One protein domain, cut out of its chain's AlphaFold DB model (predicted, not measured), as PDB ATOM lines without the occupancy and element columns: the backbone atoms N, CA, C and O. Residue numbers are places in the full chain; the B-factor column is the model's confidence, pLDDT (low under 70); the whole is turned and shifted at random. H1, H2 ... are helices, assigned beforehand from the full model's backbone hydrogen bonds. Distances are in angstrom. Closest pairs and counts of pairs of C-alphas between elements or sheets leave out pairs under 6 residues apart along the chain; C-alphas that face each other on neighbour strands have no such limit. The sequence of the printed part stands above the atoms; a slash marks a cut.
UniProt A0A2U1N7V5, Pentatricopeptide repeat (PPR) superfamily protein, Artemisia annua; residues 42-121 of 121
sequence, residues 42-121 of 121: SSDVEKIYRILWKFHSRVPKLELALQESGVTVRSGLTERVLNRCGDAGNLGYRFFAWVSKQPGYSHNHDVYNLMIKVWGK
ATOM      1  N   SER A  42       2.310  29.033  27.809       83.75
ATOM      2  CA  SER A  42       2.184  30.272  27.019       83.75
ATOM      3  C   SER A  42       3.385  30.514  26.094       83.75
ATOM      4  O   SER A  42       3.211  30.815  24.909       83.75
ATOM      5  N   SER A  43       4.603  30.283  26.597       85.88
ATOM      6  CA  SER A  43       5.835  30.416  25.808       85.88
ATOM      7  C   SER A  43       5.905  29.391  24.670       85.88
ATOM      8  O   SER A  43       6.208  29.740  23.525       85.88
ATOM      9  N   ASP A  44       5.548  28.140  24.955       88.81
ATOM     10  CA  ASP A  44       5.530  27.059  23.970       88.81
ATOM     11  C   ASP A  44       4.445  27.274  22.910       88.81
ATOM     12  O   ASP A  44       4.691  27.092  21.717       88.81
ATOM     13  N   VAL A  45       3.267  27.750  23.321       87.81
ATOM     14  CA  VAL A  45       2.159  28.115  22.432       87.81
ATOM     15  C   VAL A  45       2.585  29.230  21.478       87.81
ATOM     16  O   VAL A  45       2.302  29.161  20.283       87.81
ATOM     17  N   GLU A  46       3.284  30.259  21.962       87.81
ATOM     18  CA  GLU A  46       3.866  31.308  21.114       87.81
ATOM     19  C   GLU A  46       4.916  30.787  20.152       87.81
ATOM     20  O   GLU A  46       4.887  31.125  18.963       87.81
ATOM     21  N   LYS A  47       5.824  29.944  20.633       88.56
ATOM     22  CA  LYS A  47       6.875  29.358  19.807       88.56
ATOM     23  C   LYS A  47       6.281  28.519  18.677       88.56
ATOM     24  O   LYS A  47       6.617  28.747  17.514       88.56
ATOM     25  N   ILE A  48       5.352  27.621  19.001       89.19
ATOM     26  CA  ILE A  48       4.650  26.776  18.031       89.19
ATOM     27  C   ILE A  48       3.871  27.640  17.046       89.19
ATOM     28  O   ILE A  48       4.046  27.485  15.840       89.19
ATOM     29  N   TYR A  49       3.066  28.593  17.521       87.88
ATOM     30  CA  TYR A  49       2.259  29.437  16.639       87.88
ATOM     31  C   TYR A  49       3.125  30.218  15.638       87.88
ATOM     32  O   TYR A  49       2.801  30.293  14.451       87.88
ATOM     33  N   ARG A  50       4.286  30.726  16.074       87.88
ATOM     34  CA  ARG A  50       5.261  31.377  15.184       87.88
ATOM     35  C   ARG A  50       5.808  30.420  14.125       87.88
ATOM     36  O   ARG A  50       5.946  30.832  12.976       87.88
ATOM     37  N   ILE A  51       6.116  29.174  14.486       89.75
ATOM     38  CA  ILE A  51       6.595  28.141  13.551       89.75
ATOM     39  C   ILE A  51       5.505  27.798  12.533       89.75
ATOM     40  O   ILE A  51       5.768  27.819  11.329       89.75
ATOM     41  N   LEU A  52       4.279  27.554  13.005       86.31
ATOM     42  CA  LEU A  52       3.126  27.268  12.156       86.31
ATOM     43  C   LEU A  52       2.921  28.390  11.144       86.31
ATOM     44  O   LEU A  52       2.878  28.126   9.948       86.31
ATOM     45  N   TRP A  53       2.900  29.645  11.595       83.81
ATOM     46  CA  TRP A  53       2.748  30.791  10.705       83.81
ATOM     47  C   TRP A  53       3.913  30.936   9.715       83.81
ATOM     48  O   TRP A  53       3.701  31.192   8.533       83.81
ATOM     49  N   LYS A  54       5.159  30.747  10.160       84.00
ATOM     50  CA  LYS A  54       6.358  30.883   9.311       84.00
ATOM     51  C   LYS A  54       6.454  29.814   8.225       84.00
ATOM     52  O   LYS A  54       6.989  30.095   7.154       84.00
ATOM     53  N   PHE A  55       5.980  28.601   8.500       85.25
ATOM     54  CA  PHE A  55       6.191  27.441   7.634       85.25
ATOM     55  C   PHE A  55       4.893  26.792   7.139       85.25
ATOM     56  O   PHE A  55       4.951  25.704   6.569       85.25
ATOM     57  N   HIS A  56       3.738  27.455   7.277       79.25
ATOM     58  CA  HIS A  56       2.433  26.911   6.873       79.25
ATOM     59  C   HIS A  56       2.385  26.413   5.421       79.25
ATOM     60  O   HIS A  56       1.673  25.454   5.124       79.25
ATOM     61  N   SER A  57       3.165  27.022   4.522       82.19
ATOM     62  CA  SER A  57       3.251  26.633   3.107       82.19
ATOM     63  C   SER A  57       4.239  25.493   2.829       82.19
ATOM     64  O   SER A  57       4.228  24.933   1.738       82.19
ATOM     65  N   ARG A  58       5.124  25.149   3.775       84.50
ATOM     66  CA  ARG A  58       6.203  24.159   3.600       84.50
ATOM     67  C   ARG A  58       6.150  23.111   4.709       84.50
ATOM     68  O   ARG A  58       6.930  23.167   5.656       84.50
ATOM     69  N   VAL A  59       5.257  22.134   4.554       80.25
ATOM     70  CA  VAL A  59       4.979  21.096   5.569       80.25
ATOM     71  C   VAL A  59       6.233  20.377   6.073       80.25
ATOM     72  O   VAL A  59       6.431  20.380   7.283       80.25
ATOM     73  N   PRO A  60       7.149  19.875   5.220       84.12
ATOM     74  CA  PRO A  60       8.330  19.166   5.721       84.12
ATOM     75  C   PRO A  60       9.228  20.054   6.595       84.12
ATOM     76  O   PRO A  60       9.817  19.600   7.570       84.12
ATOM     77  N   LYS A  61       9.301  21.352   6.273       86.19
ATOM     78  CA  LYS A  61      10.084  22.330   7.035       86.19
ATOM     79  C   LYS A  61       9.394  22.729   8.340       86.19
ATOM     80  O   LYS A  61      10.072  22.982   9.328       86.19
ATOM     81  N   LEU A  62       8.064  22.783   8.338       86.88
ATOM     82  CA  LEU A  62       7.251  23.016   9.530       86.88
ATOM     83  C   LEU A  62       7.433  21.887  10.543       86.88
ATOM     84  O   LEU A  62       7.714  22.164  11.703       86.88
ATOM     85  N   GLU A  63       7.324  20.635  10.099       86.44
ATOM     86  CA  GLU A  63       7.487  19.457  10.960       86.44
ATOM     87  C   GLU A  63       8.886  19.403  11.580       86.44
ATOM     88  O   GLU A  63       9.023  19.192  12.784       86.44
ATOM     89  N   LEU A  64       9.914  19.678  10.774       87.56
ATOM     90  CA  LEU A  64      11.294  19.740  11.242       87.56
ATOM     91  C   LEU A  64      11.498  20.867  12.264       87.56
ATOM     92  O   LEU A  64      12.046  20.625  13.332       87.56
ATOM     93  N   ALA A  65      10.983  22.071  12.003       88.12
ATOM     94  CA  ALA A  65      11.090  23.191  12.936       88.12
ATOM     95  C   ALA A  65      10.336  22.946  14.255       88.12
ATOM     96  O   ALA A  65      10.793  23.389  15.307       88.12
ATOM     97  N   LEU A  66       9.197  22.243  14.221       88.19
ATOM     98  CA  LEU A  66       8.485  21.825  15.432       88.19
ATOM     99  C   LEU A  66       9.303  20.805  16.228       88.19
ATOM    100  O   LEU A  66       9.415  20.939  17.443       88.19
ATOM    101  N   GLN A  67       9.940  19.845  15.563       86.75
ATOM    102  CA  GLN A  67      10.807  18.867  16.217       86.75
ATOM    103  C   GLN A  67      12.067  19.515  16.817       86.75
ATOM    104  O   GLN A  67      12.383  19.288  17.983       86.75
ATOM    105  N   GLU A  68      12.745  20.386  16.069       87.62
ATOM    106  CA  GLU A  68      13.920  21.132  16.543       87.62
ATOM    107  C   GLU A  68      13.574  22.178  17.611       87.62
ATOM    108  O   GLU A  68      14.447  22.634  18.348       87.62
ATOM    109  N   SER A  69      12.299  22.559  17.739       84.50
ATOM    110  CA  SER A  69      11.869  23.488  18.783       84.50
ATOM    111  C   SER A  69      12.046  22.921  20.196       84.50
ATOM    112  O   SER A  69      12.066  23.709  21.144       84.50
ATOM    113  N   GLY A  70      12.172  21.595  20.338       81.81
ATOM    114  CA  GLY A  70      12.308  20.908  21.625       81.81
ATOM    115  C   GLY A  70      11.053  20.973  22.498       81.81
ATOM    116  O   GLY A  70      11.116  20.657  23.684       81.81
ATOM    117  N   VAL A  71       9.918  21.409  21.943       83.06
ATOM    118  CA  VAL A  71       8.668  21.528  22.691       83.06
ATOM    119  C   VAL A  71       8.065  20.143  22.912       83.06
ATOM    120  O   VAL A  71       7.847  19.384  21.968       83.06
ATOM    121  N   THR A  72       7.768  19.822  24.171       80.88
ATOM    122  CA  THR A  72       7.151  18.539  24.527       80.88
ATOM    123  C   THR A  72       5.650  18.605  24.293       80.88
ATOM    124  O   THR A  72       4.930  19.353  24.958       80.88
ATOM    125  N   VAL A  73       5.159  17.794  23.361       79.75
ATOM    126  CA  VAL A  73       3.734  17.751  23.034       79.75
ATOM    127  C   VAL A  73       2.952  17.079  24.160       79.75
ATOM    128  O   VAL A  73       3.147  15.904  24.460       79.75
ATOM    129  N   ARG A  74       2.039  17.834  24.772       79.69
ATOM    130  CA  ARG A  74       1.126  17.374  25.828       79.69
ATOM    131  C   ARG A  74      -0.292  17.814  25.499       79.69
ATOM    132  O   ARG A  74      -0.471  18.859  24.879       79.69
ATOM    133  N   SER A  75      -1.297  17.077  25.969       75.75
ATOM    134  CA  SER A  75      -2.713  17.380  25.702       75.75
ATOM    135  C   SER A  75      -3.076  18.838  26.022       75.75
ATOM    136  O   SER A  75      -3.631  19.526  25.173       75.75
ATOM    137  N   GLY A  76      -2.636  19.349  27.180       79.75
ATOM    138  CA  GLY A  76      -2.895  20.737  27.586       79.75
ATOM    139  C   GLY A  76      -2.205  21.798  26.718       79.75
ATOM    140  O   GLY A  76      -2.758  22.876  26.515       79.75
ATOM    141  N   LEU A  77      -1.031  21.499  26.153       83.06
ATOM    142  CA  LEU A  77      -0.373  22.380  25.185       83.06
ATOM    143  C   LEU A  77      -1.134  22.372  23.855       83.06
ATOM    144  O   LEU A  77      -1.391  23.427  23.278       83.06
ATOM    145  N   THR A  78      -1.522  21.184  23.388       82.81
ATOM    146  CA  THR A  78      -2.232  21.014  22.121       82.81
ATOM    147  C   THR A  78      -3.562  21.760  22.115       82.81
ATOM    148  O   THR A  78      -3.839  22.480  21.160       82.81
ATOM    149  N   GLU A  79      -4.346  21.679  23.193       79.94
ATOM    150  CA  GLU A  79      -5.593  22.445  23.326       79.94
ATOM    151  C   GLU A  79      -5.366  23.956  23.230       79.94
ATOM    152  O   GLU A  79      -6.080  24.641  22.497       79.94
ATOM    153  N   ARG A  80      -4.344  24.491  23.912       84.12
ATOM    154  CA  ARG A  80      -4.043  25.932  23.892       84.12
ATOM    155  C   ARG A  80      -3.571  26.408  22.519       84.12
ATOM    156  O   ARG A  80      -3.982  27.481  22.078       84.12
ATOM    157  N   VAL A  81      -2.755  25.616  21.818       84.88
ATOM    158  CA  VAL A  81      -2.339  25.917  20.437       84.88
ATOM    159  C   VAL A  81      -3.542  25.911  19.495       84.88
ATOM    160  O   VAL A  81      -3.701  26.851  18.722       84.88
ATOM    161  N   LEU A  82      -4.405  24.894  19.576       80.81
ATOM    162  CA  LEU A  82      -5.596  24.787  18.729       80.81
ATOM    163  C   LEU A  82      -6.589  25.925  18.988       80.81
ATOM    164  O   LEU A  82      -7.076  26.532  18.035       80.81
ATOM    165  N   ASN A  83      -6.823  26.272  20.257       80.69
ATOM    166  CA  ASN A  83      -7.662  27.410  20.633       80.69
ATOM    167  C   ASN A  83      -7.093  28.722  20.064       80.69
ATOM    168  O   ASN A  83      -7.814  29.520  19.470       80.69
ATOM    169  N   ARG A  84      -5.768  28.904  20.126       82.00
ATOM    170  CA  ARG A  84      -5.109  30.071  19.529       82.00
ATOM    171  C   ARG A  84      -5.144  30.085  18.001       82.00
ATOM    172  O   ARG A  84      -5.131  31.161  17.408       82.00
ATOM    173  N   CYS A  85      -5.167  28.922  17.353       76.69
ATOM    174  CA  CYS A  85      -5.364  28.848  15.910       76.69
ATOM    175  C   CYS A  85      -6.754  29.353  15.507       76.69
ATOM    176  O   CYS A  85      -6.844  29.963  14.448       76.69
ATOM    177  N   GLY A  86      -7.784  29.191  16.347       73.25
ATOM    178  CA  GLY A  86      -9.106  29.791  16.142       73.25
ATOM    179  C   GLY A  86      -9.654  29.510  14.741       73.25
ATOM    180  O   GLY A  86      -9.836  28.355  14.379       73.25
ATOM    181  N   ASP A  87      -9.841  30.567  13.946       67.62
ATOM    182  CA  ASP A  87     -10.312  30.531  12.549       67.62
ATOM    183  C   ASP A  87      -9.293  29.932  11.554       67.62
ATOM    184  O   ASP A  87      -9.642  29.416  10.493       67.62
ATOM    185  N   ALA A  88      -8.005  29.918  11.906       73.75
ATOM    186  CA  ALA A  88      -6.942  29.361  11.080       73.75
ATOM    187  C   ALA A  88      -6.876  27.827  11.194       73.75
ATOM    188  O   ALA A  88      -5.846  27.255  11.575       73.75
ATOM    189  N   GLY A  89      -7.962  27.146  10.821       72.94
ATOM    190  CA  GLY A  89      -8.083  25.693  10.942       72.94
ATOM    191  C   GLY A  89      -7.015  24.915  10.172       72.94
ATOM    192  O   GLY A  89      -6.517  23.892  10.632       72.94
ATOM    193  N   ASN A  90      -6.527  25.462   9.057       79.06
ATOM    194  CA  ASN A  90      -5.402  24.875   8.327       79.06
ATOM    195  C   ASN A  90      -4.102  24.846   9.160       79.06
ATOM    196  O   ASN A  90      -3.335  23.889   9.074       79.06
ATOM    197  N   LEU A  91      -3.835  25.871   9.981       82.12
ATOM    198  CA  LEU A  91      -2.637  25.910  10.830       82.12
ATOM    199  C   LEU A  91      -2.724  24.885  11.953       82.12
ATOM    200  O   LEU A  91      -1.774  24.133  12.176       82.12
ATOM    201  N   GLY A  92      -3.871  24.829  12.627       81.94
ATOM    202  CA  GLY A  92      -4.060  23.866  13.698       81.94
ATOM    203  C   GLY A  92      -4.085  22.429  13.172       81.94
ATOM    204  O   GLY A  92      -3.521  21.550  13.814       81.94
ATOM    205  N   TYR A  93      -4.666  22.176  11.990       80.81
ATOM    206  CA  TYR A  93      -4.673  20.842  11.387       80.81
ATOM    207  C   TYR A  93      -3.249  20.366  11.104       80.81
ATOM    208  O   TYR A  93      -2.895  19.233  11.416       80.81
ATOM    209  N   ARG A  94      -2.399  21.246  10.559       83.00
ATOM    210  CA  ARG A  94      -0.985  20.930  10.301       83.00
ATOM    211  C   ARG A  94      -0.227  20.617  11.583       83.00
ATOM    212  O   ARG A  94       0.556  19.673  11.602       83.00
ATOM    213  N   PHE A  95      -0.472  21.385  12.643       85.06
ATOM    214  CA  PHE A  95       0.083  21.092  13.958       85.06
ATOM    215  C   PHE A  95      -0.382  19.726  14.468       85.06
ATOM    216  O   PHE A  95       0.442  18.896  14.841       85.06
ATOM    217  N   PHE A  96      -1.687  19.465  14.420       81.31
ATOM    218  CA  PHE A  96      -2.278  18.213  14.875       81.31
ATOM    219  C   PHE A  96      -1.741  17.001  14.102       81.31
ATOM    220  O   PHE A  96      -1.372  15.999  14.709       81.31
ATOM    221  N   ALA A  97      -1.615  17.115  12.778       81.44
ATOM    222  CA  ALA A  97      -1.057  16.073  11.919       81.44
ATOM    223  C   ALA A  97       0.419  15.761  12.226       81.44
ATOM    224  O   ALA A  97       0.874  14.644  11.991       81.44
ATOM    225  N   TRP A  98       1.180  16.733  12.737       85.44
ATOM    226  CA  TRP A  98       2.538  16.505  13.234       85.44
ATOM    227  C   TRP A  98       2.531  15.875  14.634       85.44
ATOM    228  O   TRP A  98       3.253  14.911  14.881       85.44
ATOM    229  N   VAL A  99       1.675  16.371  15.532       83.06
ATOM    230  CA  VAL A  99       1.483  15.830  16.887       83.06
ATOM    231  C   VAL A  99       1.105  14.347  16.848       83.06
ATOM    232  O   VAL A  99       1.678  13.554  17.591       83.06
ATOM    233  N   SER A 100       0.221  13.941  15.934       76.19
ATOM    234  CA  SER A 100      -0.189  12.540  15.772       76.19
ATOM    235  C   SER A 100       0.945  11.601  15.342       76.19
ATOM    236  O   SER A 100       0.792  10.387  15.436       76.19
ATOM    237  N   LYS A 101       2.067  12.139  14.846       77.38
ATOM    238  CA  LYS A 101       3.254  11.365  14.446       77.38
ATOM    239  C   LYS A 101       4.285  11.234  15.571       77.38
ATOM    240  O   LYS A 101       5.261  10.507  15.396       77.38
ATOM    241  N   GLN A 102       4.112  11.934  16.694       77.56
ATOM    242  CA  GLN A 102       5.080  11.895  17.789       77.56
ATOM    243  C   GLN A 102       5.026  10.546  18.529       77.56
ATOM    244  O   GLN A 102       3.941  10.093  18.910       77.56
ATOM    245  N   PRO A 103       6.178   9.891  18.761       64.50
ATOM    246  CA  PRO A 103       6.224   8.612  19.458       64.50
ATOM    247  C   PRO A 103       5.748   8.791  20.907       64.50
ATOM    248  O   PRO A 103       6.283   9.607  21.649       64.50
ATOM    249  N   GLY A 104       4.720   8.037  21.303       62.47
ATOM    250  CA  GLY A 104       4.104   8.133  22.633       62.47
ATOM    251  C   GLY A 104       2.865   9.031  22.708       62.47
ATOM    252  O   GLY A 104       2.188   9.031  23.734       62.47
ATOM    253  N   TYR A 105       2.503   9.734  21.629       60.06
ATOM    254  CA  TYR A 105       1.207  10.402  21.537       60.06
ATOM    255  C   TYR A 105       0.136   9.382  21.122       60.06
ATOM    256  O   TYR A 105      -0.172   9.200  19.943       60.06
ATOM    257  N   SER A 106      -0.401   8.644  22.096       51.66
ATOM    258  CA  SER A 106      -1.562   7.774  21.881       51.66
ATOM    259  C   SER A 106      -2.723   8.630  21.385       51.66
ATOM    260  O   SER A 106      -2.980   9.673  21.979       51.66
ATOM    261  N   HIS A 107      -3.385   8.213  20.297       52.69
ATOM    262  CA  HIS A 107      -4.514   8.910  19.667       52.69
ATOM    263  C   HIS A 107      -5.468   9.486  20.723       52.69
ATOM    264  O   HIS A 107      -6.333   8.784  21.244       52.69
ATOM    265  N   ASN A 108      -5.294  10.765  21.062       58.62
ATOM    266  CA  ASN A 108      -6.135  11.411  22.053       58.62
ATOM    267  C   ASN A 108      -7.417  11.815  21.326       58.62
ATOM    268  O   ASN A 108      -7.499  12.899  20.744       58.62
ATOM    269  N   HIS A 109      -8.372  10.882  21.266       56.31
ATOM    270  CA  HIS A 109      -9.673  11.048  20.612       56.31
ATOM    271  C   HIS A 109     -10.369  12.346  21.047       56.31
ATOM    272  O   HIS A 109     -11.038  12.986  20.237       56.31
ATOM    273  N   ASP A 110     -10.149  12.783  22.288       61.03
ATOM    274  CA  ASP A 110     -10.628  14.057  22.818       61.03
ATOM    275  C   ASP A 110     -10.107  15.275  22.043       61.03
ATOM    276  O   ASP A 110     -10.878  16.181  21.727       61.03
ATOM    277  N   VAL A 111      -8.834  15.279  21.637       63.28
ATOM    278  CA  VAL A 111      -8.243  16.384  20.860       63.28
ATOM    279  C   VAL A 111      -8.773  16.389  19.428       63.28
ATOM    280  O   VAL A 111      -9.010  17.454  18.862       63.28
ATOM    281  N   TYR A 112      -9.020  15.214  18.848       65.19
ATOM    282  CA  TYR A 112      -9.653  15.102  17.534       65.19
ATOM    283  C   TYR A 112     -11.103  15.612  17.557       65.19
ATOM    284  O   TYR A 112     -11.495  16.418  16.712       65.19
ATOM    285  N   ASN A 113     -11.880  15.213  18.570       64.88
ATOM    286  CA  ASN A 113     -13.240  15.710  18.786       64.88
ATOM    287  C   ASN A 113     -13.263  17.226  19.012       64.88
ATOM    288  O   ASN A 113     -14.170  17.902  18.526       64.88
ATOM    289  N   LEU A 114     -12.268  17.770  19.719       65.38
ATOM    290  CA  LEU A 114     -12.114  19.209  19.889       65.38
ATOM    291  C   LEU A 114     -11.800  19.896  18.554       65.38
ATOM    292  O   LEU A 114     -12.430  20.895  18.231       65.38
ATOM    293  N   MET A 115     -10.896  19.337  17.748       67.00
ATOM    294  CA  MET A 115     -10.550  19.875  16.430       67.00
ATOM    295  C   MET A 115     -11.778  19.967  15.509       67.00
ATOM    296  O   MET A 115     -12.009  21.003  14.889       67.00
ATOM    297  N   ILE A 116     -12.613  18.921  15.477       64.19
ATOM    298  CA  ILE A 116     -13.871  18.925  14.715       64.19
ATOM    299  C   ILE A 116     -14.870  19.936  15.291       64.19
ATOM    300  O   ILE A 116     -15.516  20.651  14.533       64.19
ATOM    301  N   LYS A 117     -15.007  20.030  16.620       62.94
ATOM    302  CA  LYS A 117     -15.933  20.984  17.255       62.94
ATOM    303  C   LYS A 117     -15.534  22.444  17.045       62.94
ATOM    304  O   LYS A 117     -16.416  23.282  16.901       62.94
ATOM    305  N   VAL A 118     -14.237  22.749  17.061       60.47
ATOM    306  CA  VAL A 118     -13.725  24.124  16.954       60.47
ATOM    307  C   VAL A 118     -13.788  24.637  15.510       60.47
ATOM    308  O   VAL A 118     -14.007  25.829  15.321       60.47
ATOM    309  N   TRP A 119     -13.667  23.770  14.494       59.91
ATOM    310  CA  TRP A 119     -13.663  24.184  13.075       59.91
ATOM    311  C   TRP A 119     -14.834  23.673  12.232       59.91
ATOM    312  O   TRP A 119     -14.870  23.908  11.029       59.91
ATOM    313  N   GLY A 120     -15.780  22.951  12.827       56.97
ATOM    314  CA  GLY A 120     -16.929  22.373  12.128       56.97
ATOM    315  C   GLY A 120     -18.167  23.271  12.048       56.97
ATOM    316  O   GLY A 120     -19.256  22.733  11.858       56.97
ATOM    317  N   LYS A 121     -18.043  24.590  12.252       49.03
ATOM    318  CA  LYS A 121     -19.171  25.535  12.245       49.03
ATOM    319  C   LYS A 121     -19.114  26.499  11.069       49.03
ATOM    320  O   LYS A 121     -18.000  26.963  10.755       49.03
TER     321      LYS A 121
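What this domain is: This is residues 42 to 121 of the 121 residues of the protein "Pentatricopeptide repeat (PPR) superfamily protein" of Artemisia annua (UniProt A0A2U1N7V5). The longest helix, H1, crosses H3 and H4 of an up-and-down bundle of three helices, H3, H4 and H5, whose centres make a triangle, while H2 folds back along H1 as a helical hairpin. H1 and H2 lie away from H5, and the bundle is loosest between H4 and H5. The printed part has 80 residues, with five named helices, H1 to H5 in chain order, and no named strand: the class is all helix. It is compact and rounded, with a radius of gyration of the C-alphas of 11.5 A and spans of 30 by 27 by 23 A.

Where its parts are: H1, residues 42 to 55, is 20.0 A long and begins with C-alpha 42 at (2.184, 30.272, 27.019). H2 is residues 59 to 68, 14.2 A; H3 is residues 75 to 85, 15.3 A; H4 is residues 89 to 99, 15.0 A. H5, residues 109 to 119, is 15.7 A long and ends with C-alpha 119 at (-13.663, 24.184, 13.075).

How they stand to each other: H1 and H3 are the hubs, touching three helices each. H1 touches H2 at a shallow tilt of 30 degrees, opposite ways; their closest C-alphas, Phe 55 and Leu 62, are 4.9 A apart. With residues 44 to 49 alone H1 touches H3 at a steep tilt of 54 degrees, closest at C-alphas 45 and 81, 5.4 A. H3 and H4 touch as a hairpin, 23 degrees, closest at C-alphas 82 and 92, 5.3 A. H5 touches H3, closest at C-alphas 79 and 111, 7.1 A. In H1 to H5 every O i to N i+4 pair is within hydrogen-bond range.

The domain as a whole: The C-alphas of Glu 68 and Lys 121, the two farthest apart, are 33.7 A apart. The printed part has no cut and no long link. Residue 87 and residues 103 to 121 are under 70 in pLDDT.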